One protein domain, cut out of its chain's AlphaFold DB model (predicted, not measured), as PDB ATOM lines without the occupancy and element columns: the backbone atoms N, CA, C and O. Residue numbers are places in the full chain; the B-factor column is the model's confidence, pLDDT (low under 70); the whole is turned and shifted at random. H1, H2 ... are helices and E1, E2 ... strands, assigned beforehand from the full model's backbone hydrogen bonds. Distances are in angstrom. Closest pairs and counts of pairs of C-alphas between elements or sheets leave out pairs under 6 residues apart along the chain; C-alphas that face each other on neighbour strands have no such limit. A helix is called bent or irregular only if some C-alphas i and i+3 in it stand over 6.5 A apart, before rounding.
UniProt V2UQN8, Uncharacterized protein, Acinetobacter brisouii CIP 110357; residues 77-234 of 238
ATOM      1  N   LYS A  77      33.210   4.110 -43.062       91.62
ATOM      2  CA  LYS A  77      32.996   3.011 -42.107       91.62
ATOM      3  C   LYS A  77      34.265   2.737 -41.296       91.62
ATOM      4  O   LYS A  77      34.223   2.710 -40.066       91.62
ATOM      5  N   TYR A  78      35.404   2.617 -41.976       91.44
ATOM      6  CA  TYR A  78      36.710   2.442 -41.348       91.44
ATOM      7  C   TYR A  78      37.070   3.593 -40.398       91.44
ATOM      8  O   TYR A  78      37.527   3.331 -39.289       91.44
ATOM      9  N   ASN A  79      36.847   4.850 -40.793       93.06
ATOM     10  CA  ASN A  79      37.183   6.007 -39.960       93.06
ATOM     11  C   ASN A  79      36.389   6.015 -38.641       93.06
ATOM     12  O   ASN A  79      36.990   6.175 -37.582       93.06
ATOM     13  N   TYR A  80      35.080   5.747 -38.678       94.06
ATOM     14  CA  TYR A  80      34.261   5.638 -37.459       94.06
ATOM     15  C   TYR A  80      34.764   4.542 -36.507       94.06
ATOM     16  O   TYR A  80      34.882   4.759 -35.295       94.06
ATOM     17  N   LEU A  81      35.067   3.359 -37.054       93.06
ATOM     18  CA  LEU A  81      35.587   2.236 -36.273       93.06
ATOM     19  C   LEU A  81      36.959   2.563 -35.684       93.06
ATOM     20  O   LEU A  81      37.195   2.310 -34.503       93.06
ATOM     21  N   LYS A  82      37.845   3.158 -36.488       93.81
ATOM     22  CA  LYS A  82      39.178   3.586 -36.066       93.81
ATOM     23  C   LYS A  82      39.095   4.583 -34.912       93.81
ATOM     24  O   LYS A  82      39.730   4.344 -33.890       93.81
ATOM     25  N   ASP A  83      38.302   5.644 -35.047       94.62
ATOM     26  CA  ASP A  83      38.184   6.696 -34.031       94.62
ATOM     27  C   ASP A  83      37.638   6.137 -32.710       94.62
ATOM     28  O   ASP A  83      38.140   6.445 -31.627       94.62
ATOM     29  N   THR A  84      36.641   5.251 -32.789       94.38
ATOM     30  CA  THR A  84      36.086   4.589 -31.600       94.38
ATOM     31  C   THR A  84      37.116   3.675 -30.937       94.38
ATOM     32  O   THR A  84      37.270   3.696 -29.712       94.38
ATOM     33  N   LEU A  85      37.829   2.867 -31.725       94.25
ATOM     34  CA  LEU A  85      38.849   1.953 -31.215       94.25
ATOM     35  C   LEU A  85      40.034   2.699 -30.611       94.25
ATOM     36  O   LEU A  85      40.546   2.265 -29.584       94.25
ATOM     37  N   GLU A  86      40.448   3.817 -31.200       96.00
ATOM     38  CA  GLU A  86      41.513   4.667 -30.672       96.00
ATOM     39  C   GLU A  86      41.144   5.194 -29.283       96.00
ATOM     40  O   GLU A  86      41.872   4.945 -28.325       96.00
ATOM     41  N   ILE A  87      39.950   5.781 -29.138       96.44
ATOM     42  CA  ILE A  87      39.446   6.257 -27.843       96.44
ATOM     43  C   ILE A  87      39.349   5.112 -26.826       96.44
ATOM     44  O   ILE A  87      39.762   5.251 -25.675       96.44
ATOM     45  N   THR A  88      38.794   3.970 -27.235       95.19
ATOM     46  CA  THR A  88      38.575   2.828 -26.335       95.19
ATOM     47  C   THR A  88      39.900   2.218 -25.878       95.19
ATOM     48  O   THR A  88      40.059   1.891 -24.703       95.19
ATOM     49  N   ARG A  89      40.877   2.113 -26.783       95.81
ATOM     50  CA  ARG A  89      42.230   1.645 -26.475       95.81
ATOM     51  C   ARG A  89      42.940   2.597 -25.521       95.81
ATOM     52  O   ARG A  89      43.528   2.136 -24.548       95.81
ATOM     53  N   ASP A  90      42.872   3.900 -25.768       96.62
ATOM     54  CA  ASP A  90      43.509   4.901 -24.910       96.62
ATOM     55  C   ASP A  90      42.892   4.897 -23.507       96.62
ATOM     56  O   ASP A  90      43.609   4.943 -22.504       96.62
ATOM     57  N   ASN A  91      41.567   4.748 -23.425       95.00
ATOM     58  CA  ASN A  91      40.867   4.536 -22.162       95.00
ATOM     59  C   ASN A  91      41.377   3.282 -21.452       95.00
ATOM     60  O   ASN A  91      41.681   3.354 -20.267       95.00
ATOM     61  N   LEU A  92      41.515   2.155 -22.157       94.88
ATOM     62  CA  LEU A  92      42.010   0.912 -21.566       94.88
ATOM     63  C   LEU A  92      43.454   1.045 -21.068       94.88
ATOM     64  O   LEU A  92      43.753   0.579 -19.975       94.88
ATOM     65  N   ILE A  93      44.332   1.722 -21.814       95.62
ATOM     66  CA  ILE A  93      45.721   1.981 -21.403       95.62
ATOM     67  C   ILE A  93      45.762   2.795 -20.105       95.62
ATOM     68  O   ILE A  93      46.526   2.469 -19.198       95.62
ATOM     69  N   LEU A  94      44.930   3.836 -19.996       94.69
ATOM     70  CA  LEU A  94      44.821   4.634 -18.772       94.69
ATOM     71  C   LEU A  94      44.183   3.848 -17.624       94.69
ATOM     72  O   LEU A  94      44.513   4.074 -16.461       94.69
ATOM     73  N   PHE A  95      43.263   2.939 -17.944       93.75
ATOM     74  CA  PHE A  95      42.489   2.213 -16.952       93.75
ATOM     75  C   PHE A  95      43.226   0.989 -16.397       93.75
ATOM     76  O   PHE A  95      43.082   0.675 -15.219       93.75
ATOM     77  N   ALA A  96      44.053   0.324 -17.205       93.12
ATOM     78  CA  ALA A  96      44.706  -0.938 -16.863       93.12
ATOM     79  C   ALA A  96      45.519  -0.907 -15.551       93.12
ATOM     80  O   ALA A  96      45.366  -1.838 -14.760       93.12
ATOM     81  N   PRO A  97      46.318   0.136 -15.238       93.31
ATOM     82  CA  PRO A  97      47.017   0.205 -13.953       93.31
ATOM     83  C   PRO A  97      46.058   0.251 -12.756       93.31
ATOM     84  O   PRO A  97      46.300  -0.415 -11.751       93.31
ATOM     85  N   ILE A  98      44.950   0.993 -12.884       93.19
ATOM     86  CA  ILE A  98      43.908   1.107 -11.853       93.19
ATOM     87  C   ILE A  98      43.208  -0.245 -11.679       93.19
ATOM     88  O   ILE A  98      43.076  -0.724 -10.556       93.19
ATOM     89  N   LEU A  99      42.812  -0.880 -12.789       92.75
ATOM     90  CA  LEU A  99      42.191  -2.206 -12.787       92.75
ATOM     91  C   LEU A  99      43.080  -3.227 -12.080       92.75
ATOM     92  O   LEU A  99      42.632  -3.882 -11.145       92.75
ATOM     93  N   ASN A 100      44.346  -3.319 -12.482       93.44
ATOM     94  CA  ASN A 100      45.281  -4.290 -11.929       93.44
ATOM     95  C   ASN A 100      45.508  -4.075 -10.426       93.44
ATOM     96  O   ASN A 100      45.486  -5.033  -9.657       93.44
ATOM     97  N   HIS A 101      45.671  -2.821  -9.986       93.81
ATOM     98  CA  HIS A 101      45.844  -2.506  -8.565       93.81
ATOM     99  C   HIS A 101      44.637  -2.939  -7.729       93.81
ATOM    100  O   HIS A 101      44.792  -3.622  -6.718       93.81
ATOM    101  N   ILE A 102      43.426  -2.593  -8.176       94.31
ATOM    102  CA  ILE A 102      42.192  -2.918  -7.451       94.31
ATOM    103  C   ILE A 102      41.924  -4.419  -7.459       94.31
ATOM    104  O   ILE A 102      41.537  -4.965  -6.429       94.31
ATOM    105  N   ILE A 103      42.140  -5.090  -8.593       94.00
ATOM    106  CA  ILE A 103      41.925  -6.532  -8.700       94.00
ATOM    107  C   ILE A 103      42.852  -7.268  -7.732       94.00
ATOM    108  O   ILE A 103      42.384  -8.084  -6.940       94.00
ATOM    109  N   LEU A 104      44.143  -6.925  -7.714       94.69
ATOM    110  CA  LEU A 104      45.107  -7.523  -6.790       94.69
ATOM    111  C   LEU A 104      44.764  -7.237  -5.321       94.69
ATOM    112  O   LEU A 104      44.883  -8.131  -4.483       94.69
ATOM    113  N   ALA A 105      44.342  -6.011  -4.996       94.81
ATOM    114  CA  ALA A 105      43.912  -5.644  -3.648       94.81
ATOM    115  C   ALA A 105      42.668  -6.441  -3.211       94.81
ATOM    116  O   ALA A 105      42.645  -6.992  -2.111       94.81
ATOM    117  N   GLY A 106      41.670  -6.557  -4.092       94.38
ATOM    118  CA  GLY A 106      40.450  -7.325  -3.850       94.38
ATOM    119  C   GLY A 106      40.723  -8.816  -3.662       94.38
ATOM    120  O   GLY A 106      40.209  -9.410  -2.720       94.38
ATOM    121  N   MET A 107      41.583  -9.412  -4.495       93.62
ATOM    122  CA  MET A 107      41.967 -10.823  -4.362       93.62
ATOM    123  C   MET A 107      42.680 -11.104  -3.035       93.62
ATOM    124  O   MET A 107      42.316 -12.042  -2.333       93.62
ATOM    125  N   LYS A 108      43.641 -10.258  -2.642       95.06
ATOM    126  CA  LYS A 108      44.335 -10.384  -1.347       95.06
ATOM    127  C   LYS A 108      43.381 -10.310  -0.156       95.06
ATOM    128  O   LYS A 108      43.584 -11.009   0.835       95.06
ATOM    129  N   TYR A 109      42.363  -9.460  -0.253       96.00
ATOM    130  CA  TYR A 109      41.342  -9.344   0.777       96.00
ATOM    131  C   TYR A 109      40.450 -10.592   0.833       96.00
ATOM    132  O   TYR A 109      40.240 -11.121   1.914       96.00
ATOM    133  N   ILE A 110      39.999 -11.116  -0.312       93.75
ATOM    134  CA  ILE A 110      39.165 -12.330  -0.371       93.75
ATOM    135  C   ILE A 110      39.916 -13.573   0.133       93.75
ATOM    136  O   ILE A 110      39.334 -14.397   0.832       93.75
ATOM    137  N   GLU A 111      41.184 -13.736  -0.247       93.75
ATOM    138  CA  GLU A 111      41.939 -14.969   0.019       93.75
ATOM    139  C   GLU A 111      42.647 -14.976   1.379       93.75
ATOM    140  O   GLU A 111      42.901 -16.047   1.930       93.75
ATOM    141  N   GLY A 112      42.999 -13.804   1.914       89.88
ATOM    142  CA  GLY A 112      43.847 -13.703   3.103       89.88
ATOM    143  C   GLY A 112      43.472 -12.598   4.082       89.88
ATOM    144  O   GLY A 112      44.288 -12.294   4.949       89.88
ATOM    145  N   ASP A 113      42.300 -11.967   3.929       90.94
ATOM    146  CA  ASP A 113      41.827 -10.848   4.759       90.94
ATOM    147  C   ASP A 113      42.834  -9.680   4.853       90.94
ATOM    148  O   ASP A 113      42.868  -8.914   5.819       90.94
ATOM    149  N   VAL A 114      43.683  -9.517   3.829       93.31
ATOM    150  CA  VAL A 114      44.718  -8.478   3.809       93.31
ATOM    151  C   VAL A 114      44.146  -7.172   3.267       93.31
ATOM    152  O   VAL A 114      43.859  -7.044   2.076       93.31
ATOM    153  N   VAL A 115      44.058  -6.162   4.133       92.94
ATOM    154  CA  VAL A 115      43.654  -4.801   3.753       92.94
ATOM    155  C   VAL A 115      44.811  -4.102   3.035       92.94
ATOM    156  O   VAL A 115      45.836  -3.780   3.635       92.94
ATOM    157  N   SER A 116      44.650  -3.889   1.729       92.56
ATOM    158  CA  SER A 116      45.583  -3.124   0.893       92.56
ATOM    159  C   SER A 116      45.095  -1.686   0.716       92.56
ATOM    160  O   SER A 116      43.894  -1.448   0.629       92.56
ATOM    161  N   ILE A 117      46.029  -0.741   0.603       91.50
ATOM    162  CA  ILE A 117      45.712   0.670   0.349       91.50
ATOM    163  C   ILE A 117      45.134   0.824  -1.064       91.50
ATOM    164  O   ILE A 117      45.725   0.342  -2.039       91.50
ATOM    165  N   ILE A 118      43.999   1.517  -1.187       91.75
ATOM    166  CA  ILE A 118      43.349   1.796  -2.471       91.75
ATOM    167  C   ILE A 118      43.342   3.304  -2.718       91.75
ATOM    168  O   ILE A 118      42.479   4.044  -2.236       91.75
ATOM    169  N   GLU A 119      44.297   3.744  -3.532       87.94
ATOM    170  CA  GLU A 119      44.370   5.111  -4.038       87.94
ATOM    171  C   GLU A 119      43.759   5.175  -5.438       87.94
ATOM    172  O   GLU A 119      44.229   4.531  -6.377       87.94
ATOM    173  N   LEU A 120      42.685   5.953  -5.573       90.31
ATOM    174  CA  LEU A 120      41.989   6.165  -6.837       90.31
ATOM    175  C   LEU A 120      42.096   7.633  -7.228       90.31
ATOM    176  O   LEU A 120      41.547   8.506  -6.555       90.31
ATOM    177  N   ASP A 121      42.762   7.907  -8.347       91.56
ATOM    178  CA  ASP A 121      42.761   9.249  -8.918       91.56
ATOM    179  C   ASP A 121      41.429   9.503  -9.634       91.56
ATOM    180  O   ASP A 121      41.214   9.123 -10.792       91.56
ATOM    181  N   LYS A 122      40.530  10.189  -8.926       91.94
ATOM    182  CA  LYS A 122      39.224  10.596  -9.443       91.94
ATOM    183  C   LYS A 122      39.327  11.370 -10.759       91.94
ATOM    184  O   LYS A 122      38.489  11.170 -11.631       91.94
ATOM    185  N   LYS A 123      40.368  12.189 -10.963       94.25
ATOM    186  CA  LYS A 123      40.530  12.948 -12.216       94.25
ATOM    187  C   LYS A 123      40.779  12.025 -13.404       94.25
ATOM    188  O   LYS A 123      40.279  12.294 -14.496       94.25
ATOM    189  N   ILE A 124      41.543  10.949 -13.207       94.75
ATOM    190  CA  ILE A 124      41.780   9.948 -14.254       94.75
ATOM    191  C   ILE A 124      40.480   9.202 -14.558       94.75
ATOM    192  O   ILE A 124      40.126   9.061 -15.728       94.75
ATOM    193  N   ILE A 125      39.736   8.791 -13.528       95.38
ATOM    194  CA  ILE A 125      38.455   8.089 -13.692       95.38
ATOM    195  C   ILE A 125      37.437   8.969 -14.432       95.38
ATOM    196  O   ILE A 125      36.837   8.518 -15.407       95.38
ATOM    197  N   ASP A 126      37.297  10.237 -14.041       95.06
ATOM    198  CA  ASP A 126      36.396  11.196 -14.691       95.06
ATOM    199  C   ASP A 126      36.792  11.437 -16.157       95.06
ATOM    200  O   ASP A 126      35.934  11.506 -17.044       95.06
ATOM    201  N   LYS A 127      38.100  11.506 -16.443       96.56
ATOM    202  CA  LYS A 127      38.619  11.618 -17.813       96.56
ATOM    203  C   LYS A 127      38.247  10.394 -18.652       96.56
ATOM    204  O   LYS A 127      37.761  10.563 -19.771       96.56
ATOM    205  N   ILE A 128      38.448   9.185 -18.123       97.19
ATOM    206  CA  ILE A 128      38.078   7.937 -18.806       97.19
ATOM    207  C   ILE A 128      36.562   7.898 -19.032       97.19
ATOM    208  O   ILE A 128      36.122   7.577 -20.130       97.19
ATOM    209  N   TYR A 129      35.759   8.293 -18.042       96.62
ATOM    210  CA  TYR A 129      34.301   8.332 -18.157       96.62
ATOM    211  C   TYR A 129      33.821   9.286 -19.255       96.62
ATOM    212  O   TYR A 129      33.023   8.897 -20.108       96.62
ATOM    213  N   SER A 130      34.342  10.514 -19.288       96.88
ATOM    214  CA  SER A 130      34.013  11.490 -20.334       96.88
ATOM    215  C   SER A 130      34.410  10.989 -21.728       96.88
ATOM    216  O   SER A 130      33.615  11.042 -22.669       96.88
ATOM    217  N   SER A 131      35.614  10.429 -21.841       97.50
ATOM    218  CA  SER A 131      36.140   9.839 -23.072       97.50
ATOM    219  C   SER A 131      35.303   8.641 -23.546       97.50
ATOM    220  O   SER A 131      34.970   8.535 -24.725       97.50
ATOM    221  N   HIS A 132      34.872   7.775 -22.627       97.00
ATOM    222  CA  HIS A 132      33.982   6.643 -22.903       97.00
ATOM    223  C   HIS A 132      32.599   7.084 -23.397       97.00
ATOM    224  O   HIS A 132      32.053   6.524 -24.344       97.00
ATOM    225  N   LYS A 133      32.025   8.145 -22.819       97.38
ATOM    226  CA  LYS A 133      30.767   8.705 -23.337       97.38
ATOM    227  C   LYS A 133      30.922   9.229 -24.763       97.38
ATOM    228  O   LYS A 133      30.004   9.068 -25.564       97.38
ATOM    229  N   LYS A 134      32.085   9.794 -25.106       96.81
ATOM    230  CA  LYS A 134      32.391  10.203 -26.481       96.81
ATOM    231  C   LYS A 134      32.460   9.003 -27.433       96.81
ATOM    232  O   LYS A 134      31.831   9.066 -28.486       96.81
ATOM    233  N   SER A 135      33.160   7.919 -27.082       96.88
ATOM    234  CA  SER A 135      33.209   6.724 -27.945       96.88
ATOM    235  C   SER A 135      31.829   6.096 -28.134       96.88
ATOM    236  O   SER A 135      31.491   5.714 -29.250       96.88
ATOM    237  N   LEU A 136      30.992   6.069 -27.091       96.81
ATOM    238  CA  LEU A 136      29.613   5.585 -27.187       96.81
ATOM    239  C   LEU A 136      28.770   6.380 -28.191       96.81
ATOM    240  O   LEU A 136      28.005   5.786 -28.951       96.81
ATOM    241  N   LEU A 137      28.910   7.707 -28.217       96.56
ATOM    242  CA  LEU A 137      28.201   8.547 -29.186       96.56
ATOM    243  C   LEU A 137      28.667   8.264 -30.618       96.56
ATOM    244  O   LEU A 137      27.829   8.017 -31.481       96.56
ATOM    245  N   ILE A 138      29.982   8.208 -30.845       96.06
ATOM    246  CA  ILE A 138      30.560   7.924 -32.170       96.06
ATOM    247  C   ILE A 138      30.108   6.547 -32.674       96.06
ATOM    248  O   ILE A 138      29.706   6.409 -33.828       96.06
ATOM    249  N   PHE A 139      30.103   5.526 -31.813       95.88
ATOM    250  CA  PHE A 139      29.692   4.180 -32.219       95.88
ATOM    251  C   PHE A 139      28.180   4.058 -32.463       95.88
ATOM    252  O   PHE A 139      27.725   3.254 -33.277       95.88
ATOM    253  N   ARG A 140      27.375   4.885 -31.791       95.44
ATOM    254  CA  ARG A 140      25.940   4.988 -32.068       95.44
ATOM    255  C   ARG A 140      25.667   5.677 -33.403       95.44
ATOM    256  O   ARG A 140      24.779   5.242 -34.138       95.44
ATOM    257  N   GLU A 141      26.420   6.724 -33.728       95.12
ATOM    258  CA  GLU A 141      26.376   7.360 -35.048       95.12
ATOM    259  C   GLU A 141      26.773   6.367 -36.141       95.12
ATOM    260  O   GLU A 141      26.032   6.210 -37.110       95.12
ATOM    261  N   TYR A 142      27.861   5.617 -35.933       95.00
ATOM    262  CA  TYR A 142      28.264   4.511 -36.802       95.00
ATOM    263  C   TYR A 142      27.098   3.556 -37.076       95.00
ATOM    264  O   TYR A 142      26.752   3.323 -38.234       95.00
ATOM    265  N   ASN A 143      26.431   3.058 -36.029       95.00
ATOM    266  CA  ASN A 143      25.327   2.127 -36.236       95.00
ATOM    267  C   ASN A 143      24.134   2.768 -36.955       95.00
ATOM    268  O   ASN A 143      23.479   2.123 -37.760       95.00
ATOM    269  N   THR A 144      23.870   4.049 -36.708       94.25
ATOM    270  CA  THR A 144      22.788   4.779 -37.386       94.25
ATOM    271  C   THR A 144      23.053   4.923 -38.888       94.25
ATOM    272  O   THR A 144      22.119   4.882 -39.687       94.25
ATOM    273  N   VAL A 145      24.316   5.095 -39.281       92.69
ATOM    274  CA  VAL A 145      24.717   5.257 -40.686       92.69
ATOM    275  C   VAL A 145      24.802   3.911 -41.409       92.69
ATOM    276  O   VAL A 145      24.381   3.812 -42.560       92.69
ATOM    277  N   PHE A 146      25.337   2.881 -40.749       92.00
ATOM    278  CA  PHE A 146      25.686   1.608 -41.391       92.00
ATOM    279  C   PHE A 146      24.762   0.434 -41.042       92.00
ATOM    280  O   PHE A 146      24.857  -0.596 -41.702       92.00
ATOM    281  N   ASN A 147      23.864   0.580 -40.059       93.94
ATOM    282  CA  ASN A 147      22.970  -0.475 -39.555       93.94
ATOM    283  C   ASN A 147      23.706  -1.793 -39.242       93.94
ATOM    284  O   ASN A 147      23.255  -2.877 -39.605       93.94
ATOM    285  N   ASP A 148      24.865  -1.687 -38.594       93.06
ATOM    286  CA  ASP A 148      25.702  -2.817 -38.190       93.06
ATOM    287  C   ASP A 148      25.418  -3.198 -36.729       93.06
ATOM    288  O   ASP A 148      26.211  -2.948 -35.810       93.06
ATOM    289  N   ASP A 149      24.235  -3.780 -36.531       94.56
ATOM    290  CA  ASP A 149      23.721  -4.138 -35.209       94.56
ATOM    291  C   ASP A 149      24.608  -5.177 -34.497       94.56
ATOM    292  O   ASP A 149      24.688  -5.162 -33.269       94.56
ATOM    293  N   ASP A 150      25.330  -6.024 -35.241       94.00
ATOM    294  CA  ASP A 150      26.242  -7.037 -34.694       94.00
ATOM    295  C   ASP A 150      27.449  -6.388 -34.000       94.00
ATOM    296  O   ASP A 150      27.729  -6.656 -32.823       94.00
ATOM    297  N   SER A 151      28.142  -5.486 -34.703       94.75
ATOM    298  CA  SER A 151      29.242  -4.720 -34.109       94.75
ATOM    299  C   SER A 151      28.730  -3.835 -32.972       94.75
ATOM    300  O   SER A 151      29.372  -3.733 -31.920       94.75
ATOM    301  N   TYR A 152      27.558  -3.211 -33.154       96.25
ATOM    302  CA  TYR A 152      26.918  -2.361 -32.145       96.25
ATOM    303  C   TYR A 152      26.578  -3.120 -30.869       96.25
ATOM    304  O   TYR A 152      26.868  -2.629 -29.778       96.25
ATOM    305  N   LEU A 153      26.055  -4.340 -30.974       96.75
ATOM    306  CA  LEU A 153      25.781  -5.205 -29.835       96.75
ATOM    307  C   LEU A 153      27.050  -5.463 -29.016       96.75
ATOM    308  O   LEU A 153      27.038  -5.279 -27.799       96.75
ATOM    309  N   LEU A 154      28.153  -5.855 -29.658       96.50
ATOM    310  CA  LEU A 154      29.410  -6.126 -28.952       96.50
ATOM    311  C   LEU A 154      29.980  -4.880 -28.279       96.50
ATOM    312  O   LEU A 154      30.416  -4.941 -27.126       96.50
ATOM    313  N   PHE A 155      29.921  -3.737 -28.960       97.31
ATOM    314  CA  PHE A 155      30.327  -2.474 -28.362       97.31
ATOM    315  C   PHE A 155      29.435  -2.095 -27.174       97.31
ATOM    316  O   PHE A 155      29.942  -1.654 -26.145       97.31
ATOM    317  N   LEU A 156      28.117  -2.300 -27.264       97.62
ATOM    318  CA  LEU A 156      27.207  -2.039 -26.150       97.62
ATOM    319  C   LEU A 156      27.492  -2.942 -24.949       97.62
ATOM    320  O   LEU A 156      27.458  -2.453 -23.820       97.62
ATOM    321  N   LYS A 157      27.810  -4.226 -25.166       97.25
ATOM    322  CA  LYS A 157      28.226  -5.128 -24.082       97.25
ATOM    323  C   LYS A 157      29.447  -4.569 -23.354       97.25
ATOM    324  O   LYS A 157      29.392  -4.383 -22.139       97.25
ATOM    325  N   LEU A 158      30.495  -4.198 -24.094       97.38
ATOM    326  CA  LEU A 158      31.676  -3.537 -23.532       97.38
ATOM    327  C   LEU A 158      31.308  -2.241 -22.797       97.38
ATOM    328  O   LEU A 158      31.745  -2.018 -21.670       97.38
ATOM    329  N   SER A 159      30.483  -1.395 -23.415       97.25
ATOM    330  CA  SER A 159      30.107  -0.094 -22.868       97.25
ATOM    331  C   SER A 159      29.360  -0.210 -21.547       97.25
ATOM    332  O   SER A 159      29.615   0.584 -20.645       97.25
ATOM    333  N   VAL A 160      28.465  -1.192 -21.412       97.00
ATOM    334  CA  VAL A 160      27.756  -1.461 -20.156       97.00
ATOM    335  C   VAL A 160      28.741  -1.845 -19.055       97.00
ATOM    336  O   VAL A 160      28.656  -1.302 -17.953       97.00
ATOM    337  N   ILE A 161      29.698  -2.728 -19.352       96.69
ATOM    338  CA  ILE A 161      30.715  -3.155 -18.384       96.69
ATOM    339  C   ILE A 161      31.606  -1.978 -17.976       96.69
ATOM    340  O   ILE A 161      31.750  -1.719 -16.785       96.69
ATOM    341  N   ILE A 162      32.134  -1.207 -18.934       96.25
ATOM    342  CA  ILE A 162      32.952  -0.019 -18.643       96.25
ATOM    343  C   ILE A 162      32.165   1.001 -17.812       96.25
ATOM    344  O   ILE A 162      32.675   1.507 -16.814       96.25
ATOM    345  N   GLU A 163      30.921   1.300 -18.183       96.25
ATOM    346  CA  GLU A 163      30.110   2.296 -17.484       96.25
ATOM    347  C   GLU A 163      29.818   1.892 -16.037       96.25
ATOM    348  O   GLU A 163      29.944   2.716 -15.124       96.25
ATOM    349  N   LYS A 164      29.477   0.620 -15.803       96.06
ATOM    350  CA  LYS A 164      29.250   0.095 -14.452       96.06
ATOM    351  C   LYS A 164      30.533   0.060 -13.631       96.06
ATOM    352  O   LYS A 164      30.509   0.501 -12.481       96.06
ATOM    353  N   SER A 165      31.648  -0.355 -14.227       95.50
ATOM    354  CA  SER A 165      32.974  -0.305 -13.606       95.50
ATOM    355  C   SER A 165      33.331   1.113 -13.162       95.50
ATOM    356  O   SER A 165      33.577   1.344 -11.982       95.50
ATOM    357  N   LEU A 166      33.275   2.093 -14.067       96.31
ATOM    358  CA  LEU A 166      33.625   3.483 -13.757       96.31
ATOM    359  C   LEU A 166      32.700   4.094 -12.702       96.31
ATOM    360  O   LEU A 166      33.182   4.732 -11.773       96.31
ATOM    361  N   THR A 167      31.389   3.862 -12.794       95.12
ATOM    362  CA  THR A 167      30.429   4.376 -11.800       95.12
ATOM    363  C   THR A 167      30.703   3.796 -10.411       95.12
ATOM    364  O   THR A 167      30.673   4.525  -9.418       95.12
ATOM    365  N   SER A 168      31.030   2.502 -10.342       94.56
ATOM    366  CA  SER A 168      31.393   1.840  -9.084       94.56
ATOM    367  C   SER A 168      32.665   2.454  -8.504       94.56
ATOM    368  O   SER A 168      32.683   2.847  -7.341       94.56
ATOM    369  N   LEU A 169      33.695   2.662  -9.328       95.00
ATOM    370  CA  LEU A 169      34.938   3.299  -8.890       95.00
ATOM    371  C   LEU A 169      34.741   4.739  -8.422       95.00
ATOM    372  O   LEU A 169      35.305   5.121  -7.401       95.00
ATOM    373  N   ILE A 170      33.900   5.522  -9.103       94.38
ATOM    374  CA  ILE A 170      33.538   6.873  -8.659       94.38
ATOM    375  C   ILE A 170      32.884   6.817  -7.276       94.38
ATOM    376  O   ILE A 170      33.234   7.621  -6.415       94.38
ATOM    377  N   SER A 171      31.977   5.869  -7.019       92.75
ATOM    378  CA  SER A 171      31.383   5.728  -5.683       92.75
ATOM    379  C   SER A 171      32.423   5.357  -4.619       92.75
ATOM    380  O   SER A 171      32.448   5.985  -3.563       92.75
ATOM    381  N   ILE A 172      33.347   4.443  -4.943       93.88
ATOM    382  CA  ILE A 172      34.434   3.994  -4.060       93.88
ATOM    383  C   ILE A 172      35.414   5.134  -3.751       93.88
ATOM    384  O   ILE A 172      35.928   5.208  -2.639       93.88
ATOM    385  N   THR A 173      35.638   6.073  -4.682       92.81
ATOM    386  CA  THR A 173      36.518   7.234  -4.430       92.81
ATOM    387  C   THR A 173      36.033   8.149  -3.306       92.81
ATOM    388  O   THR A 173      36.834   8.912  -2.777       92.81
ATOM    389  N   ASN A 174      34.747   8.091  -2.937       91.12
ATOM    390  CA  ASN A 174      34.188   8.909  -1.858       91.12
ATOM    391  C   ASN A 174      34.171   8.177  -0.501       91.12
ATOM    392  O   ASN A 174      33.601   8.700   0.452       91.12
ATOM    393  N   ILE A 175      34.729   6.966  -0.421       94.31
ATOM    394  CA  ILE A 175      34.841   6.190   0.817       94.31
ATOM    395  C   ILE A 175      36.212   6.473   1.439       94.31
ATOM    396  O   ILE A 175      37.232   6.322   0.771       94.31
ATOM    397  N   ASP A 176      36.245   6.848   2.718       92.00
ATOM    398  CA  ASP A 176      37.496   7.197   3.406       92.00
ATOM    399  C   ASP A 176      38.296   5.956   3.848       92.00
ATOM    400  O   ASP A 176      39.520   5.919   3.721       92.00
ATOM    401  N   SER A 177      37.611   4.923   4.347       95.44
ATOM    402  CA  SER A 177      38.213   3.691   4.878       95.44
ATOM    403  C   SER A 177      38.587   2.714   3.759       95.44
ATOM    404  O   SER A 177      37.734   2.304   2.974       95.44
ATOM    405  N   ASP A 178      39.850   2.279   3.702       94.12
ATOM    406  CA  ASP A 178      40.297   1.273   2.722       94.12
ATOM    407  C   ASP A 178      39.642  -0.100   2.928       94.12
ATOM    408  O   ASP A 178      39.415  -0.824   1.958       94.12
ATOM    409  N   LEU A 179      39.280  -0.445   4.169       94.06
ATOM    410  CA  LEU A 179      38.498  -1.649   4.451       94.06
ATOM    411  C   LEU A 179      37.119  -1.550   3.786       94.06
ATOM    412  O   LEU A 179      36.722  -2.456   3.060       94.06
ATOM    413  N   ASP A 180      36.434  -0.424   3.963       95.44
ATOM    414  CA  ASP A 180      35.090  -0.207   3.420       95.44
ATOM    415  C   ASP A 180      35.127  -0.163   1.883       95.44
ATOM    416  O   ASP A 180      34.230  -0.688   1.217       95.44
ATOM    417  N   LYS A 181      36.199   0.394   1.293       95.25
ATOM    418  CA  LYS A 181      36.448   0.317  -0.156       95.25
ATOM    419  C   LYS A 181      36.569  -1.133  -0.617       95.25
ATOM    420  O   LYS A 181      35.946  -1.505  -1.610       95.25
ATOM    421  N   LEU A 182      37.360  -1.952   0.078       94.56
ATOM    422  CA  LEU A 182      37.528  -3.368  -0.258       94.56
ATOM    423  C   LEU A 182      36.223  -4.147  -0.119       94.56
ATOM    424  O   LEU A 182      35.917  -4.972  -0.981       94.56
ATOM    425  N   GLU A 183      35.420  -3.867   0.904       94.06
ATOM    426  CA  GLU A 183      34.095  -4.471   1.047       94.06
ATOM    427  C   GLU A 183      33.160  -4.076  -0.103       94.06
ATOM    428  O   GLU A 183      32.524  -4.948  -0.701       94.06
ATOM    429  N   ALA A 184      33.133  -2.798  -0.492       94.19
ATOM    430  CA  ALA A 184      32.375  -2.335  -1.656       94.19
ATOM    431  C   ALA A 184      32.866  -2.979  -2.968       94.19
ATOM    432  O   ALA A 184      32.077  -3.270  -3.870       94.19
ATOM    433  N   ILE A 185      34.168  -3.249  -3.085       94.56
ATOM    434  CA  ILE A 185      34.745  -3.888  -4.271       94.56
ATOM    435  C   ILE A 185      34.372  -5.372  -4.354       94.56
ATOM    436  O   ILE A 185      34.010  -5.859  -5.427       94.56
ATOM    437  N   THR A 186      34.468  -6.084  -3.232       94.00
ATOM    438  CA  THR A 186      34.464  -7.556  -3.194       94.00
ATOM    439  C   THR A 186      33.126  -8.170  -2.792       94.00
ATOM    440  O   THR A 186      32.831  -9.288  -3.203       94.00
ATOM    441  N   LYS A 187      32.300  -7.466  -2.009       90.06
ATOM    442  CA  LYS A 187      31.046  -8.004  -1.448       90.06
ATOM    443  C   LYS A 187      29.800  -7.368  -2.056       90.06
ATOM    444  O   LYS A 187      28.750  -8.010  -2.113       90.06
ATOM    445  N   GLN A 188      29.882  -6.120  -2.519       89.88
ATOM    446  CA  GLN A 188      28.724  -5.423  -3.072       89.88
ATOM    447  C   GLN A 188      28.451  -5.857  -4.515       89.88
ATOM    448  O   GLN A 188      29.029  -5.351  -5.478       89.88
ATOM    449  N   ALA A 189      27.532  -6.807  -4.659       91.19
ATOM    450  CA  ALA A 189      27.048  -7.244  -5.955       91.19
ATOM    451  C   ALA A 189      26.000  -6.279  -6.527       91.19
ATOM    452  O   ALA A 189      25.128  -5.777  -5.817       91.19
ATOM    453  N   GLN A 190      26.051  -6.072  -7.839       93.00
ATOM    454  CA  GLN A 190      25.098  -5.267  -8.590       93.00
ATOM    455  C   GLN A 190      24.489  -6.070  -9.739       93.00
ATOM    456  O   GLN A 190      25.132  -6.939 -10.329       93.00
ATOM    457  N   ILE A 191      23.228  -5.767 -10.050       93.25
ATOM    458  CA  ILE A 191      22.515  -6.367 -11.179       93.25
ATOM    459  C   ILE A 191      22.849  -5.573 -12.440       93.25
ATOM    460  O   ILE A 191      22.644  -4.357 -12.501       93.25
ATOM    461  N   ILE A 192      23.343  -6.269 -13.460       94.81
ATOM    462  CA  ILE A 192      23.744  -5.687 -14.739       94.81
ATOM    463  C   ILE A 192      22.948  -6.362 -15.848       94.81
ATOM    464  O   ILE A 192      23.022  -7.576 -16.017       94.81
ATOM    465  N   GLY A 193      22.211  -5.564 -16.620       95.31
ATOM    466  CA  GLY A 193      21.601  -6.008 -17.870       95.31
ATOM    467  C   GLY A 193      22.601  -5.871 -19.010       95.31
ATOM    468  O   GLY A 193      22.854  -4.759 -19.470       95.31
ATOM    469  N   VAL A 194      23.166  -6.987 -19.459       95.88
ATOM    470  CA  VAL A 194      24.050  -7.028 -20.626       95.88
ATOM    471  C   VAL A 194      23.184  -7.269 -21.864       95.88
ATOM    472  O   VAL A 194      22.411  -8.230 -21.871       95.88
ATOM    473  N   PRO A 195      23.257  -6.418 -22.900       96.94
ATOM    474  CA  PRO A 195      22.446  -6.591 -24.097       96.94
ATOM    475  C   PRO A 195      22.817  -7.894 -24.809       96.94
ATOM    476  O   PRO A 195      23.995  -8.241 -24.931       96.94
ATOM    477  N   THR A 196      21.802  -8.613 -25.278       96.81
ATOM    478  CA  THR A 196      21.958  -9.879 -26.014       96.81
ATOM    479  C   THR A 196      21.529  -9.785 -27.464       96.81
ATOM    480  O   THR A 196      21.986 -10.593 -28.264       96.81
ATOM    481  N   ASP A 197      20.692  -8.805 -27.800       95.88
ATOM    482  CA  ASP A 197      20.195  -8.595 -29.154       95.88
ATOM    483  C   ASP A 197      19.921  -7.108 -29.402       95.88
ATOM    484  O   ASP A 197      19.476  -6.384 -28.500       95.88
ATOM    485  N   VAL A 198      20.175  -6.666 -30.630       95.88
ATOM    486  CA  VAL A 198      19.973  -5.295 -31.101       95.88
ATOM    487  C   VAL A 198      19.214  -5.354 -32.414       95.88
ATOM    488  O   VAL A 198      19.535  -6.141 -33.296       95.88
ATOM    489  N   LYS A 199      18.226  -4.470 -32.555       94.44
ATOM    490  CA  LYS A 199      17.535  -4.254 -33.820       94.44
ATOM    491  C   LYS A 199      17.405  -2.770 -34.114       94.44
ATOM    492  O   LYS A 199      16.826  -2.032 -33.315       94.44
ATOM    493  N   ASN A 200      17.903  -2.348 -35.271       91.50
ATOM    494  CA  ASN A 200      17.927  -0.956 -35.719       91.50
ATOM    495  C   ASN A 200      18.552  -0.024 -34.662       91.50
ATOM    496  O   ASN A 200      17.998   1.025 -34.328       91.50
ATOM    497  N   GLY A 201      19.663  -0.451 -34.056       90.56
ATOM    498  CA  GLY A 201      20.370   0.304 -33.018       90.56
ATOM    499  C   GLY A 201      19.682   0.402 -31.663       90.56
ATOM    500  O   GLY A 201      20.119   1.183 -30.813       90.56
ATOM    501  N   ILE A 202      18.636  -0.388 -31.430       93.00
ATOM    502  CA  ILE A 202      17.949  -0.471 -30.143       93.00
ATOM    503  C   ILE A 202      18.188  -1.860 -29.563       93.00
ATOM    504  O   ILE A 202      17.879  -2.862 -30.202       93.00
ATOM    505  N   ALA A 203      18.722  -1.925 -28.343       94.81
ATOM    506  CA  ALA A 203      18.814  -3.180 -27.608       94.81
ATOM    507  C   ALA A 203      17.402  -3.658 -27.238       94.81
ATOM    508  O   ALA A 203      16.663  -2.945 -26.554       94.81
ATOM    509  N   ILE A 204      17.027  -4.847 -27.707       95.56
ATOM    510  CA  ILE A 204      15.671  -5.398 -27.542       95.56
ATOM    511  C   ILE A 204      15.602  -6.535 -26.526       95.56
ATOM    512  O   ILE A 204      14.520  -6.863 -26.044       95.56
ATOM    513  N   SER A 205      16.744  -7.125 -26.170       95.56
ATOM    514  CA  SER A 205      16.825  -8.140 -25.125       95.56
ATOM    515  C   SER A 205      18.091  -7.980 -24.293       95.56
ATOM    516  O   SER A 205      19.113  -7.467 -24.759       95.56
ATOM    517  N   PHE A 206      17.996  -8.417 -23.040       97.00
ATOM    518  CA  PHE A 206      19.069  -8.335 -22.063       97.00
ATOM    519  C   PHE A 206      19.156  -9.640 -21.291       97.00
ATOM    520  O   PHE A 206      18.137 -10.224 -20.919       97.00
ATOM    521  N   TYR A 207      20.380 -10.036 -20.979       94.00
ATOM    522  CA  TYR A 207      20.658 -11.055 -19.986       94.00
ATOM    523  C   TYR A 207      21.180 -10.386 -18.716       94.00
ATOM    524  O   TYR A 207      22.103  -9.566 -18.758       94.00
ATOM    525  N   THR A 208      20.584 -10.719 -17.577       95.12
ATOM    526  CA  THR A 208      20.944 -10.136 -16.284       95.12
ATOM    527  C   THR A 208      21.977 -10.988 -15.565       95.12
ATOM    528  O   THR A 208      21.712 -12.153 -15.277       95.12
ATOM    529  N   HIS A 209      23.108 -10.388 -15.206       92.56
ATOM    530  CA  HIS A 209      24.084 -10.982 -14.296       92.56
ATOM    531  C   HIS A 209      24.097 -10.236 -12.967       92.56
ATOM    532  O   HIS A 209      23.909  -9.020 -12.921       92.56
ATOM    533  N   GLN A 210      24.381 -10.968 -11.895       95.06
ATOM    534  CA  GLN A 210      24.800 -10.390 -10.629       95.06
ATOM    535  C   GLN A 210      26.327 -10.475 -10.571       95.06
ATOM    536  O   GLN A 210      26.878 -11.569 -10.622       95.06
ATOM    537  N   MET A 211      26.998  -9.326 -10.527       95.50
ATOM    538  CA  MET A 211      28.462  -9.242 -10.500       95.50
ATOM    539  C   MET A 211      28.898  -8.295  -9.393       95.50
ATOM    540  O   MET A 211      28.253  -7.269  -9.161       95.50
ATOM    541  N   THR A 212      29.990  -8.618  -8.715       96.38
ATOM    542  CA  THR A 212      30.672  -7.669  -7.830       96.38
ATOM    543  C   THR A 212      31.383  -6.597  -8.655       96.38
ATOM    544  O   THR A 212      31.545  -6.722  -9.874       96.38
ATOM    545  N   THR A 213      31.829  -5.523  -8.002       94.81
ATOM    546  CA  THR A 213      32.713  -4.558  -8.668       94.81
ATOM    547  C   THR A 213      33.989  -5.253  -9.139       94.81
ATOM    548  O   THR A 213      34.416  -5.020 -10.262       94.81
ATOM    549  N   LEU A 214      34.563  -6.152  -8.336       95.69
ATOM    550  CA  LEU A 214      35.747  -6.920  -8.718       95.69
ATOM    551  C   LEU A 214      35.535  -7.718 -10.018       95.69
ATOM    552  O   LEU A 214      36.359  -7.628 -10.929       95.69
ATOM    553  N   ASP A 215      34.408  -8.429 -10.134       95.12
ATOM    554  CA  ASP A 215      34.057  -9.189 -11.341       95.12
ATOM    555  C   ASP A 215      33.958  -8.273 -12.566       95.12
ATOM    556  O   ASP A 215      34.537  -8.557 -13.614       95.12
ATOM    557  N   LEU A 216      33.262  -7.141 -12.425       94.81
ATOM    558  CA  LEU A 216      33.114  -6.131 -13.474       94.81
ATOM    559  C   LEU A 216      34.459  -5.635 -14.005       94.81
ATOM    560  O   LEU A 216      34.654  -5.572 -15.221       94.81
ATOM    561  N   LEU A 217      35.383  -5.299 -13.101       94.44
ATOM    562  CA  LEU A 217      36.720  -4.829 -13.461       94.44
ATOM    563  C   LEU A 217      37.484  -5.898 -14.254       94.44
ATOM    564  O   LEU A 217      38.119  -5.568 -15.256       94.44
ATOM    565  N   GLY A 218      37.361  -7.172 -13.870       93.06
ATOM    566  CA  GLY A 218      37.969  -8.295 -14.590       93.06
ATOM    567  C   GLY A 218      37.388  -8.532 -15.990       93.06
ATOM    568  O   GLY A 218      38.084  -9.027 -16.873       93.06
ATOM    569  N   GLN A 219      36.132  -8.146 -16.234       95.25
ATOM    570  CA  GLN A 219      35.474  -8.337 -17.532       95.25
ATOM    571  C   GLN A 219      35.807  -7.247 -18.564       95.25
ATOM    572  O   GLN A 219      35.611  -7.471 -19.759       95.25
ATOM    573  N   VAL A 220      36.321  -6.082 -18.149       95.38
ATOM    574  CA  VAL A 220      36.594  -4.952 -19.063       95.38
ATOM    575  C   VAL A 220      37.495  -5.373 -20.230       95.38
ATOM    576  O   VAL A 220      37.167  -5.120 -21.391       95.38
ATOM    577  N   GLU A 221      38.609  -6.047 -19.937       93.31
ATOM    578  CA  GLU A 221      39.559  -6.483 -20.965       93.31
ATOM    579  C   GLU A 221      38.986  -7.605 -21.843       93.31
ATOM    580  O   GLU A 221      39.187  -7.607 -23.058       93.31
ATOM    581  N   VAL A 222      38.208  -8.521 -21.256       94.81
ATOM    582  CA  VAL A 222      37.572  -9.635 -21.977       94.81
ATOM    583  C   VAL A 222      36.648  -9.114 -23.077       94.81
ATOM    584  O   VAL A 222      36.820  -9.475 -24.244       94.81
ATOM    585  N   TYR A 223      35.722  -8.216 -22.731       95.94
ATOM    586  CA  TYR A 223      34.794  -7.632 -23.704       95.94
ATOM    587  C   TYR A 223      35.502  -6.732 -24.719       95.94
ATOM    588  O   TYR A 223      35.105  -6.686 -25.884       95.94
ATOM    589  N   TYR A 224      36.572  -6.040 -24.315       95.88
ATOM    590  CA  TYR A 224      37.375  -5.253 -25.246       95.88
ATOM    591  C   TYR A 224      38.027  -6.149 -26.305       95.88
ATOM    592  O   TYR A 224      37.938  -5.872 -27.502       95.88
ATOM    593  N   LEU A 225      38.635  -7.261 -25.889       94.69
ATOM    594  CA  LEU A 225      39.248  -8.218 -26.807       94.69
ATOM    595  C   LEU A 225      38.213  -8.915 -27.694       94.69
ATOM    596  O   LEU A 225      38.517  -9.205 -28.850       94.69
ATOM    597  N   GLU A 226      37.010  -9.188 -27.186       95.12
ATOM    598  CA  GLU A 226      35.904  -9.725 -27.988       95.12
ATOM    599  C   GLU A 226      35.507  -8.755 -29.108       95.12
ATOM    600  O   GLU A 226      35.468  -9.156 -30.273       95.12
ATOM    601  N   LEU A 227      35.320  -7.471 -28.780       94.88
ATOM    602  CA  LEU A 227      35.035  -6.420 -29.757       94.88
ATOM    603  C   LEU A 227      36.146  -6.320 -30.811       94.88
ATOM    604  O   LEU A 227      35.865  -6.348 -32.007       94.88
ATOM    605  N   VAL A 228      37.411  -6.246 -30.389       93.44
ATOM    606  CA  VAL A 228      38.551  -6.140 -31.316       93.44
ATOM    607  C   VAL A 228      38.641  -7.366 -32.224       93.44
ATOM    608  O   VAL A 228      38.838  -7.223 -33.429       93.44
ATOM    609  N   LYS A 229      38.467  -8.578 -31.682       92.94
ATOM    610  CA  LYS A 229      38.468  -9.818 -32.477       92.94
ATOM    611  C   LYS A 229      37.328  -9.849 -33.484       92.94
ATOM    612  O   LYS A 229      37.539 -10.334 -34.594       92.94
ATOM    613  N   HIS A 230      36.146  -9.371 -33.098       92.00
ATOM    614  CA  HIS A 230      35.022  -9.259 -34.012       92.00
ATOM    615  C   HIS A 230      35.355  -8.283 -35.132       92.00
ATOM    616  O   HIS A 230      35.379  -8.700 -36.281       92.00
ATOM    617  N   LEU A 231      35.726  -7.042 -34.808       89.56
ATOM    618  CA  LEU A 231      36.031  -6.008 -35.800       89.56
ATOM    619  C   LEU A 231      37.209  -6.377 -36.715       89.56
ATOM    620  O   LEU A 231      37.207  -6.013 -37.883       89.56
ATOM    621  N   ALA A 232      38.194  -7.137 -36.224       84.81
ATOM    622  CA  ALA A 232      39.315  -7.617 -37.035       84.81
ATOM    623  C   ALA A 232      38.917  -8.702 -38.050       84.81
ATOM    624  O   ALA A 232      39.561  -8.838 -39.088       84.81
ATOM    625  N   LYS A 233      37.896  -9.506 -37.733       80.50
ATOM    626  CA  LYS A 233      37.348 -10.544 -38.624       80.50
ATOM    627  C   LYS A 233      36.147 -10.060 -39.424       80.50
ATOM    628  O   LYS A 233      35.729 -10.750 -40.350       80.50
ATOM    629  N   HIS A 234      35.568  -8.935 -39.023       70.69
ATOM    630  CA  HIS A 234      34.425  -8.342 -39.675       70.69
ATOM    631  C   HIS A 234      34.901  -7.879 -41.045       70.69
ATOM    632  O   HIS A 234      35.609  -6.879 -41.178       70.69
TER     633      HIS A 234
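What this domain is: This is residues 77 to 234 of the 238 residues of an uncharacterized protein of Acinetobacter brisouii CIP 110357 (UniProt V2UQN8). Four long helical pieces, H1a, H2, H3 and H5, stand side by side in an up-and-down bundle, loosely closed between H1a and H5, and a long two-strand hairpin, E1 and E2, runs alongside it next to H3. Partway along the long axis H1 bends, and its second arm, H1b, runs on to one end of the whole, where the short helix H4 packs on residues 105 to 110 of H1b and meets the last residue of H3 and the first residues of H5. The printed part has 158 residues, with five named helices and two named strands in the order H1, H2, H3, H4, E1, E2, H5; it is mostly helix, and the sheet E1 - E2 is antiparallel. The whole is compact, with a radius of gyration of the C-alphas of 16.3 A, and elongated, spanning 50 by 29 by 26 A.

How they stand to each other: H1, residues 77 to 112, was assigned as one helix by its hydrogen bonds but is bent: C-alphas 94 and 97 are 6.9 A apart, and its arms H1a, residues 77 to 94, and H1b, residues 97 to 112, stand at a steep tilt of 51 degrees. H2, residues 122 to 146, touches H1a at a shallow tilt of 16 degrees, opposite ways; their closest C-alphas, of Thr 84 and Ser 135, are 5.1 A apart. H3, residues 149 to 172, forms a helical hairpin with H2, with closest C-alphas of Asn 143 and Tyr 152 at 6.3 A. H4, residues 178 to 186, touches residues 105 to 110 of H1b, about perpendicular at 89 degrees, with closest C-alphas of Gly 106 and Thr 186 at 6.0 A. E1, residues 189 to 199, and E2, residues 202 to 212, form a hairpin, with N 192 and O 209 at 2.9 A and N 204 and O 197 at 3.0 A, within hydrogen-bond range. E2 bends by 73 degrees at residue 205. The closest C-alphas of H3 and E1, of Asp 149 and Val 198, are 5.7 A apart. H5, residues 213 to 233, touches H3 at a shallow tilt of 25 degrees, opposite ways, with closest C-alphas of Leu 158 and Tyr 223 at 5.1 A. H5 and H1a are close but not clearly touching, with closest C-alphas of Leu 92 and Glu 221 at 7.8 A, while H5 and H2 are apart. H5 is only just irregular, with C-alphas 218 and 221 6.8 A apart. Every O i to N i+4 pair is within hydrogen-bond range in H1a, H1b, H2, H3 and H4; in H5 15 of 17 are.

Where its parts are: H1a begins at C-alpha 77, (32.996, 3.011, -42.107), and is 26.2 A long; H1b is 22.2 A. H2 measures 35.8 A, H3 33.9 A, E1 29.6 A and E2 26.7 A. H5, 30.9 A long, ends at C-alpha 233, (37.348, -10.544, -38.624).

The domain as a whole: The C-alphas of Gly 112 and Val 145, 51.4 A apart, are the two farthest apart. The printed part has no cut and no long link. The mean pLDDT of the printed part is 94.2, and no printed residue is under 70.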